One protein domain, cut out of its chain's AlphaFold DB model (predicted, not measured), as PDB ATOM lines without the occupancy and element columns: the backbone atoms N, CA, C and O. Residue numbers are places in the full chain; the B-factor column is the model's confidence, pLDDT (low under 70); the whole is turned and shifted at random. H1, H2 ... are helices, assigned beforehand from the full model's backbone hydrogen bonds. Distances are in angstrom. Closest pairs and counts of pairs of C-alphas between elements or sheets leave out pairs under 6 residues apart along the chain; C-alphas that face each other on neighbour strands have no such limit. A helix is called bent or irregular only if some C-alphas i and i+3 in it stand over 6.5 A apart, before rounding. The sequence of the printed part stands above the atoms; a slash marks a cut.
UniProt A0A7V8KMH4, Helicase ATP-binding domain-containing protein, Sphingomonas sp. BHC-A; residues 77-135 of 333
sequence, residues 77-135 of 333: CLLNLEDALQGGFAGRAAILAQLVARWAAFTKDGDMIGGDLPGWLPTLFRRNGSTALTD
ATOM      1  N   CYS A  77      75.252 -62.133 -14.211       94.50
ATOM      2  CA  CYS A  77      76.051 -62.140 -15.421       94.50
ATOM      3  C   CYS A  77      77.267 -61.234 -15.212       94.50
ATOM      4  O   CYS A  77      77.157 -60.008 -15.162       94.50
ATOM      5  N   LEU A  78      78.452 -61.841 -15.107       95.00
ATOM      6  CA  LEU A  78      79.703 -61.102 -14.918       95.00
ATOM      7  C   LEU A  78      79.976 -60.111 -16.060       95.00
ATOM      8  O   LEU A  78      80.558 -59.064 -15.807       95.00
ATOM      9  N   LEU A  79      79.522 -60.417 -17.281       92.19
ATOM     10  CA  LEU A  79      79.694 -59.535 -18.440       92.19
ATOM     11  C   LEU A  79      78.783 -58.306 -18.333       92.19
ATOM     12  O   LEU A  79      79.230 -57.183 -18.535       92.19
ATOM     13  N   ASN A  80      77.524 -58.497 -17.921       91.12
ATOM     14  CA  ASN A  80      76.613 -57.378 -17.663       91.12
ATOM     15  C   ASN A  80      77.109 -56.509 -16.490       91.12
ATOM     16  O   ASN A  80      76.930 -55.292 -16.504       91.12
ATOM     17  N   LEU A  81      77.746 -57.117 -15.481       93.50
ATOM     18  CA  LEU A  81      78.382 -56.383 -14.387       93.50
ATOM     19  C   LEU A  81      79.588 -55.566 -14.868       93.50
ATOM     20  O   LEU A  81      79.705 -54.402 -14.495       93.50
ATOM     21  N   GLU A  82      80.459 -56.146 -15.694       92.12
ATOM     22  CA  GLU A  82      81.581 -55.427 -16.307       92.12
ATOM     23  C   GLU A  82      81.087 -54.223 -17.121       92.12
ATOM     24  O   GLU A  82      81.531 -53.099 -16.875       92.12
ATOM     25  N   ASP A  83      80.103 -54.434 -18.003       87.94
ATOM     26  CA  ASP A  83      79.450 -53.370 -18.775       87.94
ATOM     27  C   ASP A  83      78.918 -52.258 -17.855       87.94
ATOM     28  O   ASP A  83      79.117 -51.067 -18.110       87.94
ATOM     29  N   ALA A  84      78.251 -52.625 -16.757       89.06
ATOM     30  CA  ALA A  84      77.704 -51.668 -15.802       89.06
ATOM     31  C   ALA A  84      78.797 -50.831 -15.113       89.06
ATOM     32  O   ALA A  84      78.620 -49.620 -14.949       89.06
ATOM     33  N   LEU A  85      79.922 -51.452 -14.744       90.88
ATOM     34  CA  LEU A  85      81.061 -50.798 -14.092       90.88
ATOM     35  C   LEU A  85      81.861 -49.907 -15.055       90.88
ATOM     36  O   LEU A  85      82.360 -48.866 -14.635       90.88
ATOM     37  N   GLN A  86      81.919 -50.255 -16.344       89.38
ATOM     38  CA  GLN A  86      82.579 -49.475 -17.406       89.38
ATOM     39  C   GLN A  86      81.722 -48.300 -17.919       89.38
ATOM     40  O   GLN A  86      81.951 -47.749 -18.995       89.38
ATOM     41  N   GLY A  87      80.725 -47.877 -17.139       82.38
ATOM     42  CA  GLY A  87      79.877 -46.732 -17.457       82.38
ATOM     43  C   GLY A  87      78.609 -47.083 -18.233       82.38
ATOM     44  O   GLY A  87      77.934 -46.170 -18.710       82.38
ATOM     45  N   GLY A  88      78.246 -48.364 -18.340       79.12
ATOM     46  CA  GLY A  88      76.935 -48.790 -18.832       79.12
ATOM     47  C   GLY A  88      75.786 -48.312 -17.940       79.12
ATOM     48  O   GLY A  88      74.669 -48.115 -18.423       79.12
ATOM     49  N   PHE A  89      76.044 -48.106 -16.643       84.75
ATOM     50  CA  PHE A  89      75.073 -47.611 -15.665       84.75
ATOM     51  C   PHE A  89      75.434 -46.201 -15.171       84.75
ATOM     52  O   PHE A  89      76.596 -45.806 -15.137       84.75
ATOM     53  N   ALA A  90      74.417 -45.447 -14.738       83.75
ATOM     54  CA  ALA A  90      74.566 -44.112 -14.161       83.75
ATOM     55  C   ALA A  90      73.679 -43.931 -12.918       83.75
ATOM     56  O   ALA A  90      72.716 -44.675 -12.699       83.75
ATOM     57  N   GLY A  91      74.001 -42.934 -12.088       87.56
ATOM     58  CA  GLY A  91      73.231 -42.597 -10.888       87.56
ATOM     59  C   GLY A  91      73.085 -43.780  -9.924       87.56
ATOM     60  O   GLY A  91      74.052 -44.482  -9.630       87.56
ATOM     61  N   ARG A  92      71.858 -44.038  -9.448       87.38
ATOM     62  CA  ARG A  92      71.586 -45.135  -8.498       87.38
ATOM     63  C   ARG A  92      71.943 -46.512  -9.067       87.38
ATOM     64  O   ARG A  92      72.387 -47.368  -8.315       87.38
ATOM     65  N   ALA A  93      71.804 -46.726 -10.375       86.38
ATOM     66  CA  ALA A  93      72.164 -48.004 -10.981       86.38
ATOM     67  C   ALA A  93      73.676 -48.275 -10.858       86.38
ATOM     68  O   ALA A  93      74.069 -49.380 -10.497       86.38
ATOM     69  N   ALA A  94      74.524 -47.258 -11.052       88.81
ATOM     70  CA  ALA A  94      75.971 -47.401 -10.883       88.81
ATOM     71  C   ALA A  94      76.353 -47.763  -9.434       88.81
ATOM     72  O   ALA A  94      77.232 -48.593  -9.217       88.81
ATOM     73  N   ILE A  95      75.645 -47.207  -8.440       91.56
ATOM     74  CA  ILE A  95      75.830 -47.569  -7.023       91.56
ATOM     75  C   ILE A  95      75.507 -49.051  -6.803       91.56
ATOM     76  O   ILE A  95      76.290 -49.759  -6.173       91.56
ATOM     77  N   LEU A  96      74.387 -49.539  -7.348       91.31
ATOM     78  CA  LEU A  96      74.048 -50.960  -7.271       91.31
ATOM     79  C   LEU A  96      75.142 -51.831  -7.893       91.31
ATOM     80  O   LEU A  96      75.531 -52.815  -7.275       91.31
ATOM     81  N   ALA A  97      75.655 -51.470  -9.072       92.19
ATOM     82  CA  ALA A  97      76.712 -52.230  -9.737       92.19
ATOM     83  C   ALA A  97      77.964 -52.362  -8.852       92.19
ATOM     84  O   ALA A  97      78.510 -53.453  -8.737       92.19
ATOM     85  N   GLN A  98      78.368 -51.298  -8.151       94.06
ATOM     86  CA  GLN A  98      79.501 -51.344  -7.215       94.06
ATOM     87  C   GLN A  98      79.229 -52.239  -5.994       94.06
ATOM     88  O   GLN A  98      80.085 -53.023  -5.585       94.06
ATOM     89  N   LEU A  99      78.021 -52.170  -5.422       94.31
ATOM     90  CA  LEU A  99      77.625 -53.039  -4.307       94.31
ATOM     91  C   LEU A  99      77.588 -54.514  -4.729       94.31
ATOM     92  O   LEU A  99      78.097 -55.377  -4.012       94.31
ATOM     93  N   VAL A 100      77.035 -54.793  -5.911       94.75
ATOM     94  CA  VAL A 100      77.000 -56.134  -6.500       94.75
ATOM     95  C   VAL A 100      78.407 -56.611  -6.848       94.75
ATOM     96  O   VAL A 100      78.703 -57.771  -6.602       94.75
ATOM     97  N   ALA A 101      79.304 -55.748  -7.331       95.31
ATOM     98  CA  ALA A 101      80.696 -56.110  -7.597       95.31
ATOM     99  C   ALA A 101      81.432 -56.547  -6.328       95.31
ATOM    100  O   ALA A 101      82.132 -57.560  -6.335       95.31
ATOM    101  N   ARG A 102      81.219 -55.832  -5.216       95.12
ATOM    102  CA  ARG A 102      81.748 -56.243  -3.914       95.12
ATOM    103  C   ARG A 102      81.186 -57.597  -3.493       95.12
ATOM    104  O   ARG A 102      81.952 -58.455  -3.081       95.12
ATOM    105  N   TRP A 103      79.875 -57.796  -3.598       95.69
ATOM    106  CA  TRP A 103      79.241 -59.074  -3.267       95.69
ATOM    107  C   TRP A 103      79.727 -60.224  -4.166       95.69
ATOM    108  O   TRP A 103      80.023 -61.306  -3.665       95.69
ATOM    109  N   ALA A 104      79.908 -59.978  -5.464       95.56
ATOM    110  CA  ALA A 104      80.347 -60.965  -6.448       95.56
ATOM    111  C   ALA A 104      81.728 -61.566  -6.135       95.56
ATOM    112  O   ALA A 104      82.027 -62.672  -6.583       95.56
ATOM    113  N   ALA A 105      82.563 -60.858  -5.367       93.50
ATOM    114  CA  ALA A 105      83.859 -61.352  -4.910       93.50
ATOM    115  C   ALA A 105      83.759 -62.401  -3.784       93.50
ATOM    116  O   ALA A 105      84.714 -63.143  -3.570       93.50
ATOM    117  N   PHE A 106      82.629 -62.465  -3.073       93.31
ATOM    118  CA  PHE A 106      82.432 -63.344  -1.912       93.31
ATOM    119  C   PHE A 106      81.281 -64.334  -2.077       93.31
ATOM    120  O   PHE A 106      81.199 -65.286  -1.306       93.31
ATOM    121  N   THR A 107      80.394 -64.114  -3.048       92.94
ATOM    122  CA  THR A 107      79.236 -64.982  -3.254       92.94
ATOM    123  C   THR A 107      79.644 -66.411  -3.598       92.94
ATOM    124  O   THR A 107      80.571 -66.641  -4.385       92.94
ATOM    125  N   LYS A 108      78.925 -67.379  -3.025       87.12
ATOM    126  CA  LYS A 108      79.142 -68.809  -3.285       87.12
ATOM    127  C   LYS A 108      78.843 -69.162  -4.743       87.12
ATOM    128  O   LYS A 108      79.615 -69.872  -5.388       87.12
ATOM    129  N   ASP A 109      77.714 -68.687  -5.254       89.31
ATOM    130  CA  ASP A 109      77.106 -69.175  -6.494       89.31
ATOM    131  C   ASP A 109      76.528 -68.066  -7.381       89.31
ATOM    132  O   ASP A 109      76.041 -68.366  -8.469       89.31
ATOM    133  N   GLY A 110      76.629 -66.796  -6.980       93.31
ATOM    134  CA  GLY A 110      76.156 -65.666  -7.774       93.31
ATOM    135  C   GLY A 110      74.639 -65.621  -7.927       93.31
ATOM    136  O   GLY A 110      74.148 -64.988  -8.863       93.31
ATOM    137  N   ASP A 111      73.901 -66.278  -7.033       91.88
ATOM    138  CA  ASP A 111      72.446 -66.266  -7.000       91.88
ATOM    139  C   ASP A 111      71.910 -64.913  -6.515       91.88
ATOM    140  O   ASP A 111      71.931 -64.566  -5.331       91.88
ATOM    141  N   MET A 112      71.386 -64.136  -7.459       90.50
ATOM    142  CA  MET A 112      70.822 -62.818  -7.195       90.50
ATOM    143  C   MET A 112      69.429 -62.883  -6.561       90.50
ATOM    144  O   MET A 112      68.945 -61.859  -6.072       90.50
ATOM    145  N   ILE A 113      68.762 -64.048  -6.571       84.88
ATOM    146  CA  ILE A 113      67.366 -64.198  -6.141       84.88
ATOM    147  C   ILE A 113      67.232 -65.306  -5.090       84.88
ATOM    148  O   ILE A 113      66.861 -66.454  -5.364       84.88
ATOM    149  N   GLY A 114      67.422 -64.901  -3.835       76.88
ATOM    150  CA  GLY A 114      67.271 -65.771  -2.670       76.88
ATOM    151  C   GLY A 114      68.531 -66.543  -2.287       76.88
ATOM    152  O   GLY A 114      68.416 -67.468  -1.489       76.88
ATOM    153  N   GLY A 115      69.683 -66.170  -2.843       82.75
ATOM    154  CA  GLY A 115      70.993 -66.639  -2.408       82.75
ATOM    155  C   GLY A 115      71.550 -65.798  -1.261       82.75
ATOM    156  O   GLY A 115      70.810 -65.307  -0.405       82.75
ATOM    157  N   ASP A 116      72.865 -65.601  -1.269       87.56
ATOM    158  CA  ASP A 116      73.587 -64.797  -0.276       87.56
ATOM    159  C   ASP A 116      73.555 -63.280  -0.556       87.56
ATOM    160  O   ASP A 116      74.039 -62.488   0.259       87.56
ATOM    161  N   LEU A 117      72.943 -62.843  -1.668       90.44
ATOM    162  CA  LEU A 117      72.649 -61.430  -1.901       90.44
ATOM    163  C   LEU A 117      71.565 -60.956  -0.916       90.44
ATOM    164  O   LEU A 117      70.466 -61.520  -0.902       90.44
ATOM    165  N   PRO A 118      71.794 -59.883  -0.134       88.50
ATOM    166  CA  PRO A 118      70.790 -59.396   0.803       88.50
ATOM    167  C   PRO A 118      69.479 -59.032   0.097       88.50
ATOM    168  O   PRO A 118      69.447 -58.141  -0.750       88.50
ATOM    169  N   GLY A 119      68.374 -59.687   0.471       85.88
ATOM    170  CA  GLY A 119      67.087 -59.545  -0.225       85.88
ATOM    171  C   GLY A 119      66.506 -58.125  -0.222       85.88
ATOM    172  O   GLY A 119      65.748 -57.770  -1.122       85.88
ATOM    173  N   TRP A 120      66.896 -57.281   0.737       87.00
ATOM    174  CA  TRP A 120      66.509 -55.868   0.762       87.00
ATOM    175  C   TRP A 120      67.226 -55.042  -0.315       87.00
ATOM    176  O   TRP A 120      66.681 -54.036  -0.769       87.00
ATOM    177  N   LEU A 121      68.420 -55.452  -0.760       88.00
ATOM    178  CA  LEU A 121      69.268 -54.645  -1.634       88.00
ATOM    179  C   LEU A 121      68.603 -54.372  -2.990       88.00
ATOM    180  O   LEU A 121      68.458 -53.193  -3.320       88.00
ATOM    181  N   PRO A 122      68.102 -55.373  -3.748       83.38
ATOM    182  CA  PRO A 122      67.399 -55.105  -5.004       83.38
ATOM    183  C   PRO A 122      66.185 -54.178  -4.845       83.38
ATOM    184  O   PRO A 122      65.887 -53.387  -5.740       83.38
ATOM    185  N   THR A 123      65.505 -54.212  -3.692       84.19
ATOM    186  CA  THR A 123      64.292 -53.407  -3.455       84.19
ATOM    187  C   THR A 123      64.569 -51.903  -3.359       84.19
ATOM    188  O   THR A 123      63.669 -51.095  -3.603       84.19
ATOM    189  N   LEU A 124      65.822 -51.511  -3.087       86.06
ATOM    190  CA  LEU A 124      66.272 -50.116  -3.103       86.06
ATOM    191  C   LEU A 124      66.460 -49.559  -4.528       86.06
ATOM    192  O   LEU A 124      66.542 -48.342  -4.704       86.06
ATOM    193  N   PHE A 125      66.489 -50.426  -5.550       84.00
ATOM    194  CA  PHE A 125      66.819 -50.084  -6.941       84.00
ATOM    195  C   PHE A 125      65.715 -50.506  -7.930       84.00
ATOM    196  O   PHE A 125      65.986 -51.078  -8.984       84.00
ATOM    197  N   ARG A 126      64.457 -50.169  -7.597       64.50
ATOM    198  CA  ARG A 126      63.208 -50.619  -8.258       64.50
ATOM    199  C   ARG A 126      63.118 -50.469  -9.786       64.50
ATOM    200  O   ARG A 126      62.275 -51.117 -10.390       64.50
ATOM    201  N   ARG A 127      63.944 -49.632 -10.427       59.88
ATOM    202  CA  ARG A 127      63.993 -49.503 -11.894       59.88
ATOM    203  C   ARG A 127      65.213 -50.238 -12.444       59.88
ATOM    204  O   ARG A 127      66.311 -49.692 -12.421       59.88
ATOM    205  N   ASN A 128      64.994 -51.448 -12.958       59.59
ATOM    206  CA  ASN A 128      65.894 -52.181 -13.859       59.59
ATOM    207  C   ASN A 128      67.346 -52.375 -13.386       59.59
ATOM    208  O   ASN A 128      68.218 -52.623 -14.213       59.59
ATOM    209  N   GLY A 129      67.629 -52.241 -12.088       65.25
ATOM    210  CA  GLY A 129      68.992 -52.327 -11.572       65.25
ATOM    211  C   GLY A 129      69.495 -53.767 -11.525       65.25
ATOM    212  O   GLY A 129      70.475 -54.101 -12.179       65.25
ATOM    213  N   SER A 130      68.814 -54.626 -10.763       70.56
ATOM    214  CA  SER A 130      69.224 -56.025 -10.583       70.56
ATOM    215  C   SER A 130      68.961 -56.871 -11.826       70.56
ATOM    216  O   SER A 130      69.813 -57.661 -12.208       70.56
ATOM    217  N   THR A 131      67.830 -56.658 -12.502       77.62
ATOM    218  CA  THR A 131      67.457 -57.403 -13.717       77.62
ATOM    219  C   THR A 131      68.379 -57.126 -14.900       77.62
ATOM    220  O   THR A 131      68.501 -57.963 -15.782       77.62
ATOM    221  N   ALA A 132      69.043 -55.968 -14.933       81.25
ATOM    222  CA  ALA A 132      70.033 -55.658 -15.959       81.25
ATOM    223  C   ALA A 132      71.425 -56.243 -15.672       81.25
ATOM    224  O   ALA A 132      72.309 -56.121 -16.513       81.25
ATOM    225  N   LEU A 133      71.632 -56.841 -14.496       90.38
ATOM    226  CA  LEU A 133      72.864 -57.546 -14.130       90.38
ATOM    227  C   LEU A 133      72.734 -59.066 -14.314       90.38
ATOM    228  O   LEU A 133      73.715 -59.784 -14.164       90.38
ATOM    229  N   THR A 134      71.548 -59.556 -14.665       91.38
ATOM    230  CA  THR A 134      71.245 -60.965 -14.958       91.38
ATOM    231  C   THR A 134      71.031 -61.163 -16.454       91.38
ATOM    232  O   THR A 134      70.767 -60.189 -17.148       91.38
ATOM    233  N   ASP A 135      71.087 -62.406 -16.928       88.44
ATOM    234  CA  ASP A 135      70.772 -62.768 -18.317       88.44
ATOM    235  C   ASP A 135      69.275 -63.073 -18.460       88.44
ATOM    236  O   ASP A 135      68.822 -64.133 -18.032       88.44
TER     237      ASP A 135
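What this domain is: This is residues 77 to 135 of the 333 residues of the protein "Helicase ATP-binding domain-containing protein" of Sphingomonas sp. BHC-A (UniProt A0A7V8KMH4). A hairpin of two helices, H1 and H2, makes one side of this small domain, and a long run of loop with the short helix H3 in it makes the other. From the far end of H2 the backbone goes out in a wide loop, residues 105 to 119, passes through H3, and folds back in residues 124 to 135, with the last printed C-alpha 6.1 A from the first. The printed part has 59 residues with three named helices, H1, H2 and H3 in that order, and no named strand; the class is all helix, though under half of the residues, 28 of 59, are in named elements. The whole is compact, with a radius of gyration of the C-alphas of 10.3 A, and rounded, spanning 26 by 21 by 19 A.

Where its parts are: Begin at Cys 77 and step to C-alpha 78 at (79.703, -61.102, -14.918), where H1 starts; it takes residues 78 to 88 and measures 13.2 A from first to last C-alpha. H1 is irregular, but only just: C-alphas 85 and 88 are 6.6 A apart. Then find C-alpha 92 at (71.586, -45.135, -8.498); from there H2, the longest helix, runs through residues 92 to 104 for 18.2 A. Further on, H3 takes residues 120 to 123 and ends at C-alpha 123, (64.292, -53.407, -3.455).

How they stand to each other: Start with H1 and H2, which form a helical hairpin and touch, with 8 pairs of C-alphas within 8 A. Look at Ala 84 and Ala 97: their C-alphas are the closest of the two helices, 6.2 A apart. The two run opposite ways at a steep tilt of 36 degrees, only just past shallow. H3 is near H2, with 5 pairs of C-alphas within 10 A and the closest pair at 8.2 A. H1 and H3 are apart. Along the backbone, every O i to N i+4 pair of H2 is within hydrogen-bond range, in H1 5 of 7 are, and H3 is too short for such a pair, its one O i to N i+3 pair being within range.

The domain as a whole: The two C-alphas farthest apart are those of Gly 91 and Lys 108, at 27.9 A. The printed part has no cut. The link from H1 to H2 is tight, with 3 residues, and the link from H2 to H3 is long, with 15. After H3, residues 124 to 135 hold no named element; follow them to C-alpha 135 at (70.772, -62.768, -18.317). The mean pLDDT of the printed part is 86.9, and you will find the model's confidence under 70 at residues 126 to 129.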